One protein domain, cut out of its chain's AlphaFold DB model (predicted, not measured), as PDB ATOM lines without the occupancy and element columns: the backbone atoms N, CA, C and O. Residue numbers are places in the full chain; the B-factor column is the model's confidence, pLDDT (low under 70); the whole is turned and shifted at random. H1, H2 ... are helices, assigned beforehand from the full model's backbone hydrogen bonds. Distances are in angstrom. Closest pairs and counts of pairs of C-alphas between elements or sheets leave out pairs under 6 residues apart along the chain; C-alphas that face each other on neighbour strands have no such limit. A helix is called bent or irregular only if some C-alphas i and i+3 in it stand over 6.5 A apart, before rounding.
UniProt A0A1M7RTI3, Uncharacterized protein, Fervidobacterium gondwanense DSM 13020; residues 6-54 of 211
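Overview. This is residues 6 to 54 of the 211 residues of an uncharacterized protein of Fervidobacterium gondwanense DSM 13020 (UniProt A0A1M7RTI3). Two helices meet near their ends at a tight turn and make an open L, with the long helix H2 as one arm and the shorter H1 as the other. Away from the corner both arms stick out free, residues 6 to 15 on the side of H1 and residues 30 to 54 on the side of H2. The printed part has 49 residues with two named helices, H1 then H2, and no named strand; its class is all helix. It is extended, with a radius of gyration of the C-alphas of 17.3 A, and flat, spanning 49 by 27 by 9 A.

Arrangement. The longest helix is H2, residues 26 to 53. H1, residues 6 to 22, precedes it, and the two only just touch, with 3 pairs of C-alphas within 8 A, only at the corner by their link. The closest C-alphas are those of Asp 20 and Ile 27, 5.4 A apart; H1 touches with residue 20 alone and H2 with residues 26 to 28 alone. Their lines stand about perpendicular, at 80 degrees, and their centres are 27.1 A apart. In H1 every O i to N i+4 pair is within hydrogen-bond range; in H2 22 of 24 are.

Along the chain. H2 measures 40.3 A from C-alpha 26 at (264.272, 229.510, 113.776) to C-alpha 53 at (303.068, 239.641, 117.614). It is neither bent nor irregular, but only just: C-alphas 38 and 41 are 6.2 A apart. H1 measures 24.4 A and begins with C-alpha 6 at (266.633, 238.595, 89.647).

Size, cuts and confidence. The two C-alphas farthest apart, those of Thr 7 and Glu 54, are 50.2 A from each other. The printed part has no cut, and the link from H1 to H2, with 3 residues between them, is tight. The mean pLDDT of the printed part is 77.2; residues 36, 39, 50 and 52 to 54 are under 70.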
ATOM      1  N   LEU A   6     266.945 237.683  88.553       78.12
ATOM      2  CA  LEU A   6     266.633 238.595  89.647       78.12
ATOM      3  C   LEU A   6     265.295 238.263  90.331       78.12
ATOM      4  O   LEU A   6     265.215 238.225  91.554       78.12
ATOM      5  N   THR A   7     264.252 237.982  89.546       83.25
ATOM      6  CA  THR A   7     262.914 237.644  90.050       83.25
ATOM      7  C   THR A   7     262.910 236.276  90.725       83.25
ATOM      8  O   THR A   7     262.280 236.115  91.764       83.25
ATOM      9  N   LEU A   8     263.651 235.305  90.182       86.94
ATOM     10  CA  LEU A   8     263.784 233.984  90.796       86.94
ATOM     11  C   LEU A   8     264.504 234.071  92.149       86.94
ATOM     12  O   LEU A   8     264.003 233.549  93.142       86.94
ATOM     13  N   THR A   9     265.632 234.784  92.210       86.06
ATOM     14  CA  THR A   9     266.376 235.016  93.455       86.06
ATOM     15  C   THR A   9     265.520 235.753  94.482       86.06
ATOM     16  O   THR A   9     265.513 235.382  95.652       86.06
ATOM     17  N   PHE A  10     264.751 236.757  94.050       86.06
ATOM     18  CA  PHE A  10     263.844 237.488  94.930       86.06
ATOM     19  C   PHE A  10     262.757 236.582  95.516       86.06
ATOM     20  O   PHE A  10     262.539 236.614  96.722       86.06
ATOM     21  N   ILE A  11     262.126 235.729  94.698       90.25
ATOM     22  CA  ILE A  11     261.123 234.763  95.170       90.25
ATOM     23  C   ILE A  11     261.741 233.800  96.186       90.25
ATOM     24  O   ILE A  11     261.157 233.596  97.242       90.25
ATOM     25  N   ILE A  12     262.938 233.267  95.914       86.81
ATOM     26  CA  ILE A  12     263.638 232.355  96.831       86.81
ATOM     27  C   ILE A  12     263.901 233.030  98.185       86.81
ATOM     28  O   ILE A  12     263.593 232.450  99.226       86.81
ATOM     29  N   ILE A  13     264.419 234.262  98.186       85.88
ATOM     30  CA  ILE A  13     264.667 235.030  99.418       85.88
ATOM     31  C   ILE A  13     263.354 235.280 100.167       85.88
ATOM     32  O   ILE A  13     263.297 235.095 101.382       85.88
ATOM     33  N   LEU A  14     262.292 235.655  99.451       88.25
ATOM     34  CA  LEU A  14     260.981 235.908 100.041       88.25
ATOM     35  C   LEU A  14     260.413 234.640 100.694       88.25
ATOM     36  O   LEU A  14     259.899 234.700 101.805       88.25
ATOM     37  N   THR A  15     260.538 233.484 100.037       87.69
ATOM     38  CA  THR A  15     260.088 232.194 100.576       87.69
ATOM     39  C   THR A  15     260.846 231.815 101.844       87.69
ATOM     40  O   THR A  15     260.220 231.394 102.814       87.69
ATOM     41  N   ILE A  16     262.170 232.010 101.874       81.50
ATOM     42  CA  ILE A  16     262.989 231.777 103.074       81.50
ATOM     43  C   ILE A  16     262.552 232.711 104.209       81.50
ATOM     44  O   ILE A  16     262.403 232.262 105.340       81.50
ATOM     45  N   PHE A  17     262.287 233.983 103.904       81.38
ATOM     46  CA  PHE A  17     261.827 234.961 104.889       81.38
ATOM     47  C   PHE A  17     260.458 234.595 105.474       81.38
ATOM     48  O   PHE A  17     260.281 234.608 106.690       81.38
ATOM     49  N   PHE A  18     259.498 234.203 104.631       83.12
ATOM     50  CA  PHE A  18     258.195 233.723 105.096       83.12
ATOM     51  C   PHE A  18     258.337 232.481 105.982       83.12
ATOM     52  O   PHE A  18     257.748 232.438 107.058       83.12
ATOM     53  N   LEU A  19     259.143 231.500 105.572       80.12
ATOM     54  CA  LEU A  19     259.414 230.303 106.375       80.12
ATOM     55  C   LEU A  19     260.038 230.641 107.736       80.12
ATOM     56  O   LEU A  19     259.687 230.016 108.733       80.12
ATOM     57  N   ASP A  20     260.922 231.636 107.800       82.56
ATOM     58  CA  ASP A  20     261.550 232.068 109.052       82.56
ATOM     59  C   ASP A  20     260.538 232.725 110.009       82.56
ATOM     60  O   ASP A  20     260.515 232.416 111.200       82.56
ATOM     61  N   VAL A  21     259.617 233.541 109.479       79.12
ATOM     62  CA  VAL A  21     258.507 234.126 110.255       79.12
ATOM     63  C   VAL A  21     257.579 233.040 110.808       79.12
ATOM     64  O   VAL A  21     257.196 233.097 111.972       79.12
ATOM     65  N   PHE A  22     257.252 232.020 110.009       80.50
ATOM     66  CA  PHE A  22     256.410 230.897 110.447       80.50
ATOM     67  C   PHE A  22     257.118 229.917 111.396       80.50
ATOM     68  O   PHE A  22     256.459 229.068 111.991       80.50
ATOM     69  N   THR A  23     258.439 230.023 111.549       78.38
ATOM     70  CA  THR A  23     259.244 229.175 112.442       78.38
ATOM     71  C   THR A  23     259.806 229.950 113.639       78.38
ATOM     72  O   THR A  23     260.827 229.553 114.202       78.38
ATOM     73  N   ASP A  24     259.163 231.054 114.043       80.94
ATOM     74  CA  ASP A  24     259.576 231.912 115.168       80.94
ATOM     75  C   ASP A  24     261.063 232.329 115.109       80.94
ATOM     76  O   ASP A  24     261.809 232.315 116.107       80.94
ATOM     77  N   ASN A  25     261.501 232.721 113.908       78.00
ATOM     78  CA  ASN A  25     262.877 233.095 113.577       78.00
ATOM     79  C   ASN A  25     263.887 231.949 113.783       78.00
ATOM     80  O   ASN A  25     265.037 232.171 114.184       78.00
ATOM     81  N   GLY A  26     263.449 230.701 113.597       78.50
ATOM     82  CA  GLY A  26     264.272 229.510 113.776       78.50
ATOM     83  C   GLY A  26     265.460 229.461 112.814       78.50
ATOM     84  O   GLY A  26     266.563 229.114 113.237       78.50
ATOM     85  N   ILE A  27     265.271 229.870 111.555       73.94
ATOM     86  CA  ILE A  27     266.317 229.890 110.524       73.94
ATOM     87  C   ILE A  27     267.331 230.990 110.842       73.94
ATOM     88  O   ILE A  27     268.537 230.733 110.818       73.94
ATOM     89  N   ALA A  28     266.871 232.185 111.230       73.31
ATOM     90  CA  ALA A  28     267.754 233.262 111.675       73.31
ATOM     91  C   ALA A  28     268.589 232.870 112.903       73.31
ATOM     92  O   ALA A  28     269.794 233.129 112.931       73.31
ATOM     93  N   LYS A  29     267.997 232.203 113.904       75.56
ATOM     94  CA  LYS A  29     268.726 231.708 115.089       75.56
ATOM     95  C   LYS A  29     269.770 230.652 114.725       75.56
ATOM     96  O   LYS A  29     270.875 230.684 115.265       75.56
ATOM     97  N   LEU A  30     269.446 229.747 113.800       79.56
ATOM     98  CA  LEU A  30     270.363 228.712 113.316       79.56
ATOM     99  C   LEU A  30     271.545 229.325 112.563       79.56
ATOM    100  O   LEU A  30     272.692 229.027 112.884       79.56
ATOM    101  N   LEU A  31     271.277 230.238 111.626       75.62
ATOM    102  CA  LEU A  31     272.318 230.977 110.911       75.62
ATOM    103  C   LEU A  31     273.187 231.766 111.890       75.62
ATOM    104  O   LEU A  31     274.409 231.659 111.839       75.62
ATOM    105  N   HIS A  32     272.577 232.496 112.824       72.69
ATOM    106  CA  HIS A  32     273.310 233.242 113.839       72.69
ATOM    107  C   HIS A  32     274.197 232.329 114.693       72.69
ATOM    108  O   HIS A  32     275.354 232.658 114.921       72.69
ATOM    109  N   SER A  33     273.699 231.162 115.112       75.62
ATOM    110  CA  SER A  33     274.474 230.181 115.879       75.62
ATOM    111  C   SER A  33     275.639 229.600 115.074       75.62
ATOM    112  O   SER A  33     276.751 229.532 115.589       75.62
ATOM    113  N   VAL A  34     275.425 229.243 113.805       75.50
ATOM    114  CA  VAL A  34     276.479 228.713 112.926       75.50
ATOM    115  C   VAL A  34     277.548 229.774 112.654       75.50
ATOM    116  O   VAL A  34     278.737 229.496 112.807       75.50
ATOM    117  N   PHE A  35     277.146 231.002 112.317       70.81
ATOM    118  CA  PHE A  35     278.080 232.106 112.094       70.81
ATOM    119  C   PHE A  35     278.823 232.497 113.373       70.81
ATOM    120  O   PHE A  35     280.030 232.703 113.324       70.81
ATOM    121  N   SER A  36     278.137 232.539 114.516       67.31
ATOM    122  CA  SER A  36     278.732 232.766 115.838       67.31
ATOM    123  C   SER A  36     279.787 231.706 116.169       67.31
ATOM    124  O   SER A  36     280.934 232.042 116.469       67.31
ATOM    125  N   ASN A  37     279.439 230.425 116.018       73.50
ATOM    126  CA  ASN A  37     280.332 229.303 116.302       73.50
ATOM    127  C   ASN A  37     281.540 229.248 115.358       73.50
ATOM    128  O   ASN A  37     282.603 228.803 115.774       73.50
ATOM    129  N   ALA A  38     281.403 229.699 114.108       73.19
ATOM    130  CA  ALA A  38     282.520 229.789 113.166       73.19
ATOM    131  C   ALA A  38     283.385 231.045 113.388       73.19
ATOM    132  O   ALA A  38     284.607 230.999 113.232       73.19
ATOM    133  N   ALA A  39     282.774 232.167 113.774       69.75
ATOM    134  CA  ALA A  39     283.465 233.433 113.998       69.75
ATOM    135  C   ALA A  39     284.245 233.458 115.317       69.75
ATOM    136  O   ALA A  39     285.298 234.090 115.392       69.75
ATOM    137  N   TYR A  40     283.771 232.763 116.353       73.00
ATOM    138  CA  TYR A  40     284.407 232.767 117.671       73.00
ATOM    139  C   TYR A  40     285.836 232.175 117.669       73.00
ATOM    140  O   TYR A  40     286.747 232.842 118.167       73.00
ATOM    141  N   PRO A  41     286.109 231.013 117.038       75.81
ATOM    142  CA  PRO A  41     287.470 230.501 116.871       75.81
ATOM    143  C   PRO A  41     288.368 231.441 116.064       75.81
ATOM    144  O   PRO A  41     289.534 231.615 116.409       75.81
ATOM    145  N   LEU A  42     287.833 232.082 115.019       75.19
ATOM    146  CA  LEU A  42     288.573 233.053 114.206       75.19
ATOM    147  C   LEU A  42     288.942 234.305 115.011       75.19
ATOM    148  O   LEU A  42     290.062 234.800 114.905       75.19
ATOM    149  N   TYR A  43     288.032 234.785 115.857       71.56
ATOM    150  CA  TYR A  43     288.283 235.893 116.772       71.56
ATOM    151  C   TYR A  43     289.350 235.545 117.820       71.56
ATOM    152  O   TYR A  43     290.253 236.347 118.071       71.56
ATOM    153  N   ILE A  44     289.296 234.336 118.392       78.88
ATOM    154  CA  ILE A  44     290.326 233.850 119.323       78.88
ATOM    155  C   ILE A  44     291.675 233.738 118.613       78.88
ATOM    156  O   ILE A  44     292.678 234.203 119.146       78.88
ATOM    157  N   ALA A  45     291.711 233.171 117.406       76.12
ATOM    158  CA  ALA A  45     292.936 233.034 116.628       76.12
ATOM    159  C   ALA A  45     293.548 234.402 116.294       76.12
ATOM    160  O   ALA A  45     294.746 234.594 116.490       76.12
ATOM    161  N   LYS A  46     292.725 235.372 115.872       75.81
ATOM    162  CA  LYS A  46     293.143 236.764 115.647       75.81
ATOM    163  C   LYS A  46     293.741 237.371 116.914       75.81
ATOM    164  O   LYS A  46     294.869 237.840 116.872       75.81
ATOM    165  N   THR A  47     293.027 237.286 118.036       75.06
ATOM    166  CA  THR A  47     293.493 237.811 119.332       75.06
ATOM    167  C   THR A  47     294.798 237.143 119.772       75.06
ATOM    168  O   THR A  47     295.707 237.797 120.271       75.06
ATOM    169  N   SER A  48     294.926 235.830 119.566       77.69
ATOM    170  CA  SER A  48     296.139 235.085 119.905       77.69
ATOM    171  C   SER A  48     297.322 235.469 119.017       77.69
ATOM    172  O   SER A  48     298.441 235.551 119.517       77.69
ATOM    173  N   LEU A  49     297.096 235.703 117.721       73.12
ATOM    174  CA  LEU A  49     298.112 236.207 116.795       73.12
ATOM    175  C   LEU A  49     298.527 237.631 117.173       73.12
ATOM    176  O   LEU A  49     299.716 237.915 117.236       73.12
ATOM    177  N   GLU A  50     297.567 238.500 117.487       68.94
ATOM    178  CA  GLU A  50     297.828 239.864 117.957       68.94
ATOM    179  C   GLU A  50     298.668 239.854 119.240       68.94
ATOM    180  O   GLU A  50     299.701 240.514 119.277       68.94
ATOM    181  N   ASN A  51     298.330 239.012 120.222       72.75
ATOM    182  CA  ASN A  51     299.121 238.843 121.446       72.75
ATOM    183  C   ASN A  51     300.518 238.250 121.190       72.75
ATOM    184  O   ASN A  51     301.469 238.601 121.882       72.75
ATOM    185  N   TYR A  52     300.659 237.335 120.224       68.88
ATOM    186  CA  TYR A  52     301.954 236.734 119.880       68.88
ATOM    187  C   TYR A  52     302.881 237.734 119.171       68.88
ATOM    188  O   TYR A  52     304.093 237.721 119.385       68.88
ATOM    189  N   PHE A  53     302.317 238.611 118.335       63.50
ATOM    190  CA  PHE A  53     303.068 239.641 117.614       63.50
ATOM    191  C   PHE A  53     303.252 240.942 118.410       63.50
ATOM    192  O   PHE A  53     304.203 241.681 118.137       63.50
ATOM    193  N   GLU A  54     302.424 241.217 119.421       55.38
ATOM    194  CA  GLU A  54     302.669 242.271 120.407       55.38
ATOM    195  C   GLU A  54     303.819 241.859 121.339       55.38
ATOM    196  O   GLU A  54     303.640 241.367 122.451       55.38
TER     197      GLU A  54